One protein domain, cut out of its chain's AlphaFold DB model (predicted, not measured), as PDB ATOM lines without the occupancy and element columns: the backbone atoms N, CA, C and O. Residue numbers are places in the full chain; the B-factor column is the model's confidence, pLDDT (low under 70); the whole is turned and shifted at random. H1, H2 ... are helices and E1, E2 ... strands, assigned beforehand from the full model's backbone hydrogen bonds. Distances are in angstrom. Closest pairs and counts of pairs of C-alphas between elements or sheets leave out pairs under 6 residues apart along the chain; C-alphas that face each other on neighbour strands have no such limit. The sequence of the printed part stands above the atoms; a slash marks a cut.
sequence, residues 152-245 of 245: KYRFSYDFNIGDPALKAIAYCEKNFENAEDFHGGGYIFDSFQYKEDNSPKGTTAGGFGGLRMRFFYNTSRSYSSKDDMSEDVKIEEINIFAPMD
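Overview. This is residues 152 to 245 of the 245 residues of an uncharacterized protein of Natronincola peptidivorans (UniProt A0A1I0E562). A twisted wall of four antiparallel strands has a single helix, H1, packed lengthwise over one face, above the inner strands E2 and E3, while no named helix covers the other face. Two long links, residues 195 to 210 and residues 218 to 234, loop out at opposite ends of the strands, and residues 152 to 164 lead into H1. The printed part has 94 residues, with one named helix and four named strands in the order H1, E1, E2, E3, E4; the sheet's order is E1, E2, E3, E4. The class is mixed, helices and strands, with 41 residues, under half, in named elements. The whole is compact, with a radius of gyration of the C-alphas of 13.6 A and spans of 42 by 28 by 22 A.

Arrangement. After residues 152 to 164 comes H1, residues 165 to 175, in which every O i to N i+4 pair is within hydrogen-bond range. E1, residues 177 to 184, and E2, residues 187 to 194, form a hairpin at 165 degrees, with N 180 and O 191 at 2.9 A. E2 and E3, residues 211 to 217, form a hairpin at 152 degrees, with N 192 and O 213 at 2.9 A. E3 and E4, residues 235 to 241, form a hairpin at 162 degrees, with N 214 and O 239 at 2.8 A. The four strands are a meander, each the antiparallel neighbour of the one before. E1 and E4 are its edge strands and are apart. H1 is on the sheet at a height of 8.9 A, over E2 and E3, and runs along the strands, at 20 degrees to E2 on the local plane; helix and sheet make two layers, the helix on one face. The closest C-alphas of H1 and E2 are those of Cys 172 and Phe 192, 7.0 A apart.

Along the chain. H1 is 15.5 A from first to last C-alpha and begins at C-alpha 165 (11.952, -2.906, 36.067). E1 measures 22.0 A from C-alpha 177 to 184, E2 21.1 A from 187 to 194, and E3 20.3 A from 211 to 217. E4 measures 17.3 A and ends at C-alpha 241 (5.054, -5.822, 53.757).

Size, cuts and confidence. The C-alphas farthest apart in the domain are those of Lys 201 and Ser 220, 42.7 A. The printed part has no cut and ends at residue 245, the chain's last. The links H1 to E1 and E1 to E2 are tight; E2 to E3 and E3 to E4 are long. The mean pLDDT of the printed part is 76.2, and 28 residues are under 70, among them residues 181 to 188 and 197 to 210.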
ATOM      1  N   LYS A 152      23.274  -9.009  46.571       81.50
ATOM      2  CA  LYS A 152      23.892 -10.158  47.258       81.50
ATOM      3  C   LYS A 152      22.873 -11.206  47.688       81.50
ATOM      4  O   LYS A 152      23.239 -12.355  47.919       81.50
ATOM      5  N   TYR A 153      21.609 -10.816  47.798       77.12
ATOM      6  CA  TYR A 153      20.535 -11.682  48.244       77.12
ATOM      7  C   TYR A 153      19.502 -11.846  47.142       77.12
ATOM      8  O   TYR A 153      19.208 -10.918  46.391       77.12
ATOM      9  N   ARG A 154      18.932 -13.045  47.067       67.38
ATOM     10  CA  ARG A 154      17.875 -13.385  46.123       67.38
ATOM     11  C   ARG A 154      16.713 -13.975  46.891       67.38
ATOM     12  O   ARG A 154      16.887 -14.966  47.593       67.38
ATOM     13  N   PHE A 155      15.543 -13.373  46.739       69.56
ATOM     14  CA  PHE A 155      14.289 -13.991  47.151       69.56
ATOM     15  C   PHE A 155      13.844 -14.971  46.061       69.56
ATOM     16  O   PHE A 155      14.441 -15.008  44.986       69.56
ATOM     17  N   SER A 156      12.819 -15.782  46.327       70.00
ATOM     18  CA  SER A 156      12.268 -16.772  45.386       70.00
ATOM     19  C   SER A 156      11.537 -16.132  44.186       70.00
ATOM     20  O   SER A 156      10.402 -16.491  43.875       70.00
ATOM     21  N   TYR A 157      12.170 -15.166  43.520       77.06
ATOM     22  CA  TYR A 157      11.681 -14.437  42.356       77.06
ATOM     23  C   TYR A 157      12.721 -14.496  41.229       77.06
ATOM     24  O   TYR A 157      13.918 -14.633  41.477       77.06
ATOM     25  N   ASP A 158      12.278 -14.362  39.978       82.44
ATOM     26  CA  ASP A 158      13.152 -14.425  38.792       82.44
ATOM     27  C   ASP A 158      13.764 -13.058  38.410       82.44
ATOM     28  O   ASP A 158      14.017 -12.746  37.239       82.44
ATOM     29  N   PHE A 159      13.971 -12.192  39.403       85.38
ATOM     30  CA  PHE A 159      14.571 -10.871  39.225       85.38
ATOM     31  C   PHE A 159      15.333 -10.414  40.476       85.38
ATOM     32  O   PHE A 159      15.124 -10.926  41.575       85.38
ATOM     33  N   ASN A 160      16.234  -9.450  40.292       88.62
ATOM     34  CA  ASN A 160      17.170  -8.953  41.300       88.62
ATOM     35  C   ASN A 160      17.224  -7.423  41.309       88.62
ATOM     36  O   ASN A 160      16.836  -6.769  40.342       88.62
ATOM     37  N   ILE A 161      17.812  -6.857  42.366       90.06
ATOM     38  CA  ILE A 161      18.240  -5.455  42.348       90.06
ATOM     39  C   ILE A 161      19.186  -5.227  41.161       90.06
ATOM     40  O   ILE A 161      20.145  -5.978  40.963       90.06
ATOM     41  N   GLY A 162      18.895  -4.194  40.371       90.62
ATOM     42  CA  GLY A 162      19.600  -3.850  39.138       90.62
ATOM     43  C   GLY A 162      19.037  -4.474  37.855       90.62
ATOM     44  O   GLY A 162      19.459  -4.057  36.774       90.62
ATOM     45  N   ASP A 163      18.097  -5.424  37.933       91.81
ATOM     46  CA  ASP A 163      17.408  -5.946  36.744       91.81
ATOM     47  C   ASP A 163      16.448  -4.889  36.151       91.81
ATOM     48  O   ASP A 163      15.999  -3.992  36.875       91.81
ATOM     49  N   PRO A 164      16.099  -4.981  34.848       92.69
ATOM     50  CA  PRO A 164      15.113  -4.093  34.236       92.69
ATOM     51  C   PRO A 164      13.762  -4.153  34.958       92.69
ATOM     52  O   PRO A 164      13.203  -5.237  35.148       92.69
ATOM     53  N   ALA A 165      13.203  -2.996  35.314       90.00
ATOM     54  CA  ALA A 165      11.952  -2.906  36.067       90.00
ATOM     55  C   ALA A 165      10.778  -3.565  35.318       90.00
ATOM     56  O   ALA A 165      10.028  -4.339  35.913       90.00
ATOM     57  N   LEU A 166      10.692  -3.380  33.993       89.75
ATOM     58  CA  LEU A 166       9.674  -4.029  33.151       89.75
ATOM     59  C   LEU A 166       9.714  -5.563  33.237       89.75
ATOM     60  O   LEU A 166       8.667  -6.208  33.205       89.75
ATOM     61  N   LYS A 167      10.903  -6.166  33.394       91.31
ATOM     62  CA  LYS A 167      11.042  -7.622  33.551       91.31
ATOM     63  C   LYS A 167      10.409  -8.090  34.865       91.31
ATOM     64  O   LYS A 167       9.682  -9.084  34.869       91.31
ATOM     65  N   ALA A 168      10.682  -7.395  35.969       89.25
ATOM     66  CA  ALA A 168      10.113  -7.744  37.269       89.25
ATOM     67  C   ALA A 168       8.602  -7.523  37.317       89.25
ATOM     68  O   ALA A 168       7.891  -8.399  37.805       89.25
ATOM     69  N   ILE A 169       8.107  -6.420  36.749       87.19
ATOM     70  CA  ILE A 169       6.668  -6.161  36.622       87.19
ATOM     71  C   ILE A 169       5.999  -7.305  35.855       87.19
ATOM     72  O   ILE A 169       5.086  -7.933  36.386       87.19
ATOM     73  N   ALA A 170       6.512  -7.665  34.673       88.94
ATOM     74  CA  ALA A 170       5.952  -8.750  33.866       88.94
ATOM     75  C   ALA A 170       5.970 -10.107  34.596       88.94
ATOM     76  O   ALA A 170       5.024 -10.893  34.492       88.94
ATOM     77  N   TYR A 171       7.032 -10.398  35.361       88.25
ATOM     78  CA  TYR A 171       7.063 -11.580  36.224       88.25
ATOM     79  C   TYR A 171       5.957 -11.518  37.281       88.25
ATOM     80  O   TYR A 171       5.255 -12.505  37.495       88.25
ATOM     81  N   CYS A 172       5.792 -10.380  37.948       85.50
ATOM     82  CA  CYS A 172       4.833 -10.236  39.033       85.50
ATOM     83  C   CYS A 172       3.392 -10.334  38.541       85.50
ATOM     84  O   CYS A 172       2.619 -11.089  39.111       85.50
ATOM     85  N   GLU A 173       3.049  -9.681  37.434       85.12
ATOM     86  CA  GLU A 173       1.717  -9.779  36.821       85.12
ATOM     87  C   GLU A 173       1.359 -11.199  36.382       85.12
ATOM     88  O   GLU A 173       0.195 -11.593  36.397       85.12
ATOM     89  N   LYS A 174       2.366 -11.983  35.984       87.25
ATOM     90  CA  LYS A 174       2.179 -13.379  35.590       87.25
ATOM     91  C   LYS A 174       1.957 -14.307  36.787       87.25
ATOM     92  O   LYS A 174       1.275 -15.320  36.636       87.25
ATOM     93  N   ASN A 175       2.583 -14.017  37.927       82.56
ATOM     94  CA  ASN A 175       2.672 -14.951  39.056       82.56
ATOM     95  C   ASN A 175       1.860 -14.533  40.291       82.56
ATOM     96  O   ASN A 175       1.612 -15.374  41.154       82.56
ATOM     97  N   PHE A 176       1.452 -13.271  40.394       80.38
ATOM     98  CA  PHE A 176       0.770 -12.714  41.558       80.38
ATOM     99  C   PHE A 176      -0.597 -12.144  41.184       80.38
ATOM    100  O   PHE A 176      -0.823 -11.678  40.068       80.38
ATOM    101  N   GLU A 177      -1.529 -12.204  42.131       71.38
ATOM    102  CA  GLU A 177      -2.867 -11.646  41.957       71.38
ATOM    103  C   GLU A 177      -2.836 -10.131  42.223       71.38
ATOM    104  O   GLU A 177      -2.066  -9.655  43.053       71.38
ATOM    105  N   ASN A 178      -3.699  -9.372  41.538       64.38
ATOM    106  CA  ASN A 178      -3.965  -7.944  41.778       64.38
ATOM    107  C   ASN A 178      -2.718  -7.029  41.795       64.38
ATOM    108  O   ASN A 178      -2.145  -6.747  42.849       64.38
ATOM    109  N   ALA A 179      -2.356  -6.495  40.624       65.00
ATOM    110  CA  ALA A 179      -1.417  -5.381  40.506       65.00
ATOM    111  C   ALA A 179      -2.155  -4.054  40.762       65.00
ATOM    112  O   ALA A 179      -3.009  -3.649  39.970       65.00
ATOM    113  N   GLU A 180      -1.858  -3.392  41.881       70.38
ATOM    114  CA  GLU A 180      -2.255  -2.002  42.098       70.38
ATOM    115  C   GLU A 180      -1.135  -1.105  41.559       70.38
ATOM    116  O   GLU A 180      -0.016  -1.107  42.078       70.38
ATOM    117  N   ASP A 181      -1.451  -0.359  40.504       66.50
ATOM    118  CA  ASP A 181      -0.525   0.562  39.857       66.50
ATOM    119  C   ASP A 181      -0.639   1.957  40.502       66.50
ATOM    120  O   ASP A 181      -1.690   2.605  40.413       66.50
ATOM    121  N   PHE A 182       0.406   2.406  41.209       67.25
ATOM    122  CA  PHE A 182       0.415   3.684  41.927       67.25
ATOM    123  C   PHE A 182       1.484   4.634  41.374       67.25
ATOM    124  O   PHE A 182       2.683   4.487  41.616       67.25
ATOM    125  N   HIS A 183       1.020   5.705  40.724       63.28
ATOM    126  CA  HIS A 183       1.856   6.794  40.208       63.28
ATOM    127  C   HIS A 183       1.659   8.049  41.065       63.28
ATOM    128  O   HIS A 183       0.575   8.636  41.062       63.28
ATOM    129  N   GLY A 184       2.678   8.486  41.818       53.56
ATOM    130  CA  GLY A 184       2.540   9.664  42.678       53.56
ATOM    131  C   GLY A 184       3.857  10.319  43.091       53.56
ATOM    132  O   GLY A 184       4.563   9.822  43.959       53.56
ATOM    133  N   GLY A 185       4.133  11.510  42.545       53.91
ATOM    134  CA  GLY A 185       5.117  12.447  43.104       53.91
ATOM    135  C   GLY A 185       6.572  11.965  43.090       53.91
ATOM    136  O   GLY A 185       7.183  11.860  44.147       53.91
ATOM    137  N   GLY A 186       7.135  11.706  41.904       58.88
ATOM    138  CA  GLY A 186       8.546  11.320  41.717       58.88
ATOM    139  C   GLY A 186       8.869   9.872  42.096       58.88
ATOM    140  O   GLY A 186       9.864   9.335  41.626       58.88
ATOM    141  N   TYR A 187       8.002   9.232  42.877       59.69
ATOM    142  CA  TYR A 187       8.051   7.810  43.170       59.69
ATOM    143  C   TYR A 187       6.995   7.114  42.331       59.69
ATOM    144  O   TYR A 187       5.808   7.453  42.381       59.69
ATOM    145  N   ILE A 188       7.440   6.144  41.554       61.28
ATOM    146  CA  ILE A 188       6.545   5.235  40.868       61.28
ATOM    147  C   ILE A 188       6.824   3.865  41.440       61.28
ATOM    148  O   ILE A 188       7.983   3.456  41.547       61.28
ATOM    149  N   PHE A 189       5.766   3.214  41.899       70.25
ATOM    150  CA  PHE A 189       5.875   1.883  42.442       70.25
ATOM    151  C   PHE A 189       4.662   1.055  42.044       70.25
ATOM    152  O   PHE A 189       3.517   1.494  42.141       70.25
ATOM    153  N   ASP A 190       4.932  -0.184  41.672       74.12
ATOM    154  CA  ASP A 190       3.911  -1.198  41.475       74.12
ATOM    155  C   ASP A 190       3.747  -1.989  42.777       74.12
ATOM    156  O   ASP A 190       4.739  -2.319  43.435       74.12
ATOM    157  N   SER A 191       2.505  -2.270  43.173       80.25
ATOM    158  CA  SER A 191       2.190  -3.075  44.356       80.25
ATOM    159  C   SER A 191       1.489  -4.368  43.950       80.25
ATOM    160  O   SER A 191       0.451  -4.331  43.297       80.25
ATOM    161  N   PHE A 192       1.996  -5.512  44.409       80.44
ATOM    162  CA  PHE A 192       1.461  -6.838  44.072       80.44
ATOM    163  C   PHE A 192       1.013  -7.584  45.327       80.44
ATOM    164  O   PHE A 192       1.732  -7.574  46.332       80.44
ATOM    165  N   GLN A 193      -0.149  -8.250  45.278       75.75
ATOM    166  CA  GLN A 193      -0.561  -9.165  46.347       75.75
ATOM    167  C   GLN A 193       0.158 -10.499  46.174       75.75
ATOM    168  O   GLN A 193      -0.047 -11.233  45.210       75.75
ATOM    169  N   TYR A 194       1.015 -10.814  47.135       73.19
ATOM    170  CA  TYR A 194       1.873 -11.987  47.095       73.19
ATOM    171  C   TYR A 194       1.388 -13.035  48.104       73.19
ATOM    172  O   TYR A 194       0.861 -12.714  49.169       73.19
ATOM    173  N   LYS A 195       1.562 -14.314  47.765       70.12
ATOM    174  CA  LYS A 195       1.314 -15.438  48.666       70.12
ATOM    175  C   LYS A 195       2.607 -16.221  48.841       70.12
ATOM    176  O   LYS A 195       3.126 -16.756  47.866       70.12
ATOM    177  N   GLU A 196       3.110 -16.314  50.072       73.00
ATOM    178  CA  GLU A 196       4.211 -17.237  50.360       73.00
ATOM    179  C   GLU A 196       3.674 -18.666  50.441       73.00
ATOM    180  O   GLU A 196       2.652 -18.912  51.089       73.00
ATOM    181  N   ASP A 197       4.398 -19.629  49.871       67.69
ATOM    182  CA  ASP A 197       4.033 -21.052  49.945       67.69
ATOM    183  C   ASP A 197       3.871 -21.547  51.393       67.69
ATOM    184  O   ASP A 197       3.037 -22.407  51.675       67.69
ATOM    185  N   ASN A 198       4.625 -20.952  52.323       66.00
ATOM    186  CA  ASN A 198       4.619 -21.290  53.747       66.00
ATOM    187  C   ASN A 198       3.746 -20.360  54.605       66.00
ATOM    188  O   ASN A 198       3.830 -20.424  55.831       66.00
ATOM    189  N   SER A 199       2.915 -19.500  54.001       66.81
ATOM    190  CA  SER A 199       2.030 -18.626  54.778       66.81
ATOM    191  C   SER A 199       1.107 -19.460  55.687       66.81
ATOM    192  O   SER A 199       0.566 -20.477  55.228       66.81
ATOM    193  N   PRO A 200       0.903 -19.068  56.960       65.81
ATOM    194  CA  PRO A 200      -0.057 -19.728  57.835       65.81
ATOM    195  C   PRO A 200      -1.436 -19.875  57.172       65.81
ATOM    196  O   PRO A 200      -1.904 -19.009  56.430       65.81
ATOM    197  N   LYS A 201      -2.130 -20.990  57.436       62.50
ATOM    198  CA  LYS A 201      -3.488 -21.195  56.903       62.50
ATOM    199  C   LYS A 201      -4.402 -20.060  57.371       62.50
ATOM    200  O   LYS A 201      -4.628 -19.918  58.567       62.50
ATOM    201  N   GLY A 202      -4.974 -19.321  56.422       58.59
ATOM    202  CA  GLY A 202      -5.879 -18.204  56.704       58.59
ATOM    203  C   GLY A 202      -5.272 -16.822  56.477       58.59
ATOM    204  O   GLY A 202      -6.019 -15.853  56.535       58.59
ATOM    205  N   THR A 203      -3.979 -16.715  56.140       61.59
ATOM    206  CA  THR A 203      -3.415 -15.475  55.593       61.59
ATOM    207  C   THR A 203      -4.082 -15.208  54.242       61.59
ATOM    208  O   THR A 203      -3.769 -15.840  53.231       61.59
ATOM    209  N   THR A 204      -5.099 -14.349  54.227       50.25
ATOM    210  CA  THR A 204      -5.829 -14.027  53.002       50.25
ATOM    211  C   THR A 204      -5.001 -13.069  52.163       50.25
ATOM    212  O   THR A 204      -4.711 -11.959  52.596       50.25
ATOM    213  N   ALA A 205      -4.680 -13.474  50.933       46.88
ATOM    214  CA  ALA A 205      -4.083 -12.594  49.928       46.88
ATOM    215  C   ALA A 205      -4.993 -11.398  49.571       46.88
ATOM    216  O   ALA A 205      -4.515 -10.413  49.030       46.88
ATOM    217  N   GLY A 206      -6.289 -11.449  49.909       40.66
ATOM    218  CA  GLY A 206      -7.267 -10.418  49.560       40.66
ATOM    219  C   GLY A 206      -7.566  -9.420  50.682       40.66
ATOM    220  O   GLY A 206      -8.107  -9.795  51.722       40.66
ATOM    221  N   GLY A 207      -7.292  -8.137  50.428       52.78
ATOM    222  CA  GLY A 207      -7.698  -6.990  51.254       52.78
ATOM    223  C   GLY A 207      -6.539  -6.052  51.616       52.78
ATOM    224  O   GLY A 207      -5.386  -6.295  51.272       52.78
ATOM    225  N   PHE A 208      -6.819  -4.977  52.363       54.38
ATOM    226  CA  PHE A 208      -5.780  -4.094  52.926       54.38
ATOM    227  C   PHE A 208      -4.790  -4.819  53.865       54.38
ATOM    228  O   PHE A 208      -3.768  -4.236  54.206       54.38
ATOM    229  N   GLY A 209      -5.063  -6.077  54.232       57.97
ATOM    230  CA  GLY A 209      -4.239  -6.901  55.118       57.97
ATOM    231  C   GLY A 209      -3.521  -8.090  54.461       57.97
ATOM    232  O   GLY A 209      -3.132  -9.002  55.175       57.97
ATOM    233  N   GLY A 210      -3.385  -8.153  53.134       69.00
ATOM    234  CA  GLY A 210      -2.550  -9.178  52.479       69.00
ATOM    235  C   GLY A 210      -1.058  -8.816  52.479       69.00
ATOM    236  O   GLY A 210      -0.708  -7.655  52.703       69.00
ATOM    237  N   LEU A 211      -0.176  -9.780  52.176       75.31
ATOM    238  CA  LEU A 211       1.232  -9.465  51.912       75.31
ATOM    239  C   LEU A 211       1.346  -8.626  50.641       75.31
ATOM    240  O   LEU A 211       0.755  -8.968  49.612       75.31
ATOM    241  N   ARG A 212       2.125  -7.546  50.701       83.31
ATOM    242  CA  ARG A 212       2.336  -6.646  49.562       83.31
ATOM    243  C   ARG A 212       3.801  -6.599  49.189       83.31
ATOM    244  O   ARG A 212       4.639  -6.371  50.053       83.31
ATOM    245  N   MET A 213       4.093  -6.745  47.907       84.06
ATOM    246  CA  MET A 213       5.418  -6.484  47.361       84.06
ATOM    247  C   MET A 213       5.400  -5.179  46.575       84.06
ATOM    248  O   MET A 213       4.477  -4.955  45.797       84.06
ATOM    249  N   ARG A 214       6.409  -4.335  46.783       85.81
ATOM    250  CA  ARG A 214       6.578  -3.039  46.133       85.81
ATOM    251  C   ARG A 214       7.975  -2.915  45.542       85.81
ATOM    252  O   ARG A 214       8.940  -3.270  46.208       85.81
ATOM    253  N   PHE A 215       8.079  -2.345  44.347       84.81
ATOM    254  CA  PHE A 215       9.364  -2.004  43.735       84.81
ATOM    255  C   PHE A 215       9.553  -0.505  43.655       84.81
ATOM    256  O   PHE A 215       8.609   0.217  43.347       84.81
ATOM    257  N   PHE A 216      10.784  -0.062  43.871       84.12
ATOM    258  CA  PHE A 216      11.198   1.292  43.550       84.12
ATOM    259  C   PHE A 216      12.278   1.236  42.489       84.12
ATOM    260  O   PHE A 216      13.143   0.355  42.473       84.12
ATOM    261  N   TYR A 217      12.209   2.208  41.601       82.75
ATOM    262  CA  TYR A 217      13.148   2.387  40.521       82.75
ATOM    263  C   TYR A 217      13.484   3.865  40.402       82.75
ATOM    264  O   TYR A 217      12.629   4.738  40.556       82.75
ATOM    265  N   ASN A 218      14.753   4.144  40.141       72.38
ATOM    266  CA  ASN A 218      15.246   5.502  39.996       72.38
ATOM    267  C   ASN A 218      15.121   5.950  38.560       72.38
ATOM    268  O   ASN A 218      15.618   5.327  37.622       72.38
ATOM    269  N   THR A 219      14.432   7.064  38.407       75.69
ATOM    270  CA  THR A 219      14.235   7.699  37.126       75.69
ATOM    271  C   THR A 219      14.291   9.203  37.324       75.69
ATOM    272  O   THR A 219      13.649   9.770  38.204       75.69
ATOM    273  N   SER A 220      15.046   9.876  36.459       77.94
ATOM    274  CA  SER A 220      15.016  11.337  36.349       77.94
ATOM    275  C   SER A 220      13.748  11.844  35.651       77.94
ATOM    276  O   SER A 220      13.506  13.051  35.600       77.94
ATOM    277  N   ARG A 221      12.941  10.931  35.096       77.69
ATOM    278  CA  ARG A 221      11.712  11.199  34.347       77.69
ATOM    279  C   ARG A 221      10.497  10.723  35.134       77.69
ATOM    280  O   ARG A 221      10.495   9.618  35.666       77.69
ATOM    281  N   SER A 222       9.446  11.533  35.157       76.12
ATOM    282  CA  SER A 222       8.124  11.091  35.595       76.12
ATOM    283  C   SER A 222       7.444  10.303  34.477       76.12
ATOM    284  O   SER A 222       7.380  10.798  33.350       76.12
ATOM    285  N   TYR A 223       6.883   9.145  34.802       74.75
ATOM    286  CA  TYR A 223       6.020   8.372  33.914       74.75
ATOM    287  C   TYR A 223       4.575   8.473  34.412       74.75
ATOM    288  O   TYR A 223       4.345   8.637  35.612       74.75
ATOM    289  N   SER A 224       3.609   8.466  33.490       75.50
ATOM    290  CA  SER A 224       2.178   8.531  33.843       75.50
ATOM    291  C   SER A 224       1.573   7.139  34.011       75.50
ATOM    292  O   SER A 224       0.517   6.995  34.623       75.50
ATOM    293  N   SER A 225       2.231   6.142  33.423       78.94
ATOM    294  CA  SER A 225       1.905   4.727  33.475       78.94
ATOM    295  C   SER A 225       3.187   3.901  33.322       78.94
ATOM    296  O   SER A 225       4.197   4.400  32.818       78.94
ATOM    297  N   LYS A 226       3.151   2.623  33.708       78.50
ATOM    298  CA  LYS A 226       4.259   1.683  33.453       78.50
ATOM    299  C   LYS A 226       4.546   1.459  31.961       78.50
ATOM    300  O   LYS A 226       5.683   1.159  31.615       78.50
ATOM    301  N   ASP A 227       3.552   1.646  31.088       83.31
ATOM    302  CA  ASP A 227       3.701   1.497  29.631       83.31
ATOM    303  C   ASP A 227       4.596   2.598  29.032       83.31
ATOM    304  O   ASP A 227       5.176   2.418  27.964       83.31
ATOM    305  N   ASP A 228       4.745   3.722  29.739       83.19
ATOM    306  CA  ASP A 228       5.629   4.822  29.351       83.19
ATOM    307  C   ASP A 228       7.080   4.615  29.828       83.19
ATOM    308  O   ASP A 228       7.962   5.410  29.486       83.19
ATOM    309  N   MET A 229       7.338   3.592  30.653       85.12
ATOM    310  CA  MET A 229       8.639   3.363  31.276       85.12
ATOM    311  C   MET A 229       9.673   2.873  30.257       85.12
ATOM    312  O   MET A 229       9.431   1.956  29.475       85.12
ATOM    313  N   SER A 230      10.862   3.471  30.295       87.38
ATOM    314  CA  SER A 230      11.975   3.085  29.427       87.38
ATOM    315  C   SER A 230      12.596   1.743  29.847       87.38
ATOM    316  O   SER A 230      12.660   1.419  31.034       87.38
ATOM    317  N   GLU A 231      13.092   0.969  28.875       89.88
ATOM    318  CA  GLU A 231      13.683  -0.366  29.095       89.88
ATOM    319  C   GLU A 231      14.962  -0.346  29.953       89.88
ATOM    320  O   GLU A 231      15.361  -1.372  30.504       89.88
ATOM    321  N   ASP A 232      15.612   0.813  30.076       89.62
ATOM    322  CA  ASP A 232      16.829   1.016  30.863       89.62
ATOM    323  C   ASP A 232      16.567   1.303  32.349       89.62
ATOM    324  O   ASP A 232      17.515   1.315  33.139       89.62
ATOM    325  N   VAL A 233      15.306   1.499  32.749       90.19
ATOM    326  CA  VAL A 233      14.932   1.699  34.153       90.19
ATOM    327  C   VAL A 233      15.150   0.403  34.933       90.19
ATOM    328  O   VAL A 233      14.666  -0.667  34.556       90.19
ATOM    329  N   LYS A 234      15.878   0.502  36.047       91.94
ATOM    330  CA  LYS A 234      16.293  -0.635  36.877       91.94
ATOM    331  C   LYS A 234      15.679  -0.576  38.264       91.94
ATOM    332  O   LYS A 234      15.442   0.502  38.802       91.94
ATOM    333  N   ILE A 235      15.476  -1.751  38.845       90.25
ATOM    334  CA  ILE A 235      15.024  -1.905  40.230       90.25
ATOM    335  C   ILE A 235      16.150  -1.472  41.165       90.25
ATOM    336  O   ILE A 235      17.268  -1.980  41.057       90.25
ATOM    337  N   GLU A 236      15.848  -0.583  42.102       90.81
ATOM    338  CA  GLU A 236      16.780  -0.169  43.156       90.81
ATOM    339  C   GLU A 236      16.415  -0.738  44.521       90.81
ATOM    340  O   GLU A 236      17.298  -1.039  45.320       90.81
ATOM    341  N   GLU A 237      15.119  -0.910  44.775       91.50
ATOM    342  CA  GLU A 237      14.618  -1.369  46.062       91.50
ATOM    343  C   GLU A 237      13.414  -2.287  45.869       91.50
ATOM    344  O   GLU A 237      12.538  -2.039  45.033       91.50
ATOM    345  N   ILE A 238      13.366  -3.349  46.669       89.75
ATOM    346  CA  ILE A 238      12.207  -4.228  46.799       89.75
ATOM    347  C   ILE A 238      11.756  -4.186  48.255       89.75
ATOM    348  O   ILE A 238      12.540  -4.494  49.153       89.75
ATOM    349  N   ASN A 239      10.481  -3.878  48.475       90.25
ATOM    350  CA  ASN A 239       9.853  -3.925  49.788       90.25
ATOM    351  C   ASN A 239       8.785  -5.009  49.845       90.25
ATOM    352  O   ASN A 239       7.930  -5.090  48.967       90.25
ATOM    353  N   ILE A 240       8.797  -5.803  50.910       88.12
ATOM    354  CA  ILE A 240       7.766  -6.791  51.226       88.12
ATOM    355  C   ILE A 240       7.126  -6.365  52.542       88.12
ATOM    356  O   ILE A 240       7.827  -6.156  53.524       88.12
ATOM    357  N   PHE A 241       5.805  -6.241  52.578       86.56
ATOM    358  CA  PHE A 241       5.054  -5.822  53.757       86.56
ATOM    359  C   PHE A 241       4.123  -6.935  54.210       86.56
ATOM    360  O   PHE A 241       3.391  -7.496  53.391       86.56
ATOM    361  N   ALA A 242       4.120  -7.199  55.513       82.88
ATOM    362  CA  ALA A 242       3.104  -8.001  56.167       82.88
ATOM    363  C   ALA A 242       2.051  -7.088  56.811       82.88
ATOM    364  O   ALA A 242       2.390  -5.988  57.260       82.88
ATOM    365  N   PRO A 243       0.774  -7.507  56.867       73.00
ATOM    366  CA  PRO A 243      -0.189  -6.835  57.730       73.00
ATOM    367  C   PRO A 243       0.349  -6.803  59.164       73.00
ATOM    368  O   PRO A 243       0.875  -7.799  59.658       73.00
ATOM    369  N   MET A 244       0.223  -5.654  59.820       66.12
ATOM    370  CA  MET A 244       0.357  -5.609  61.272       66.12
ATOM    371  C   MET A 244      -0.986  -6.057  61.856       66.12
ATOM    372  O   MET A 244      -2.020  -5.511  61.457       66.12
ATOM    373  N   ASP A 245      -0.956  -7.066  62.725       59.91
ATOM    374  CA  ASP A 245      -2.119  -7.506  63.509       59.91
ATOM    375  C   ASP A 245      -2.533  -6.461  64.561       59.91
ATOM    376  O   ASP A 245      -1.640  -5.766  65.106       59.91
TER     377      ASP A 245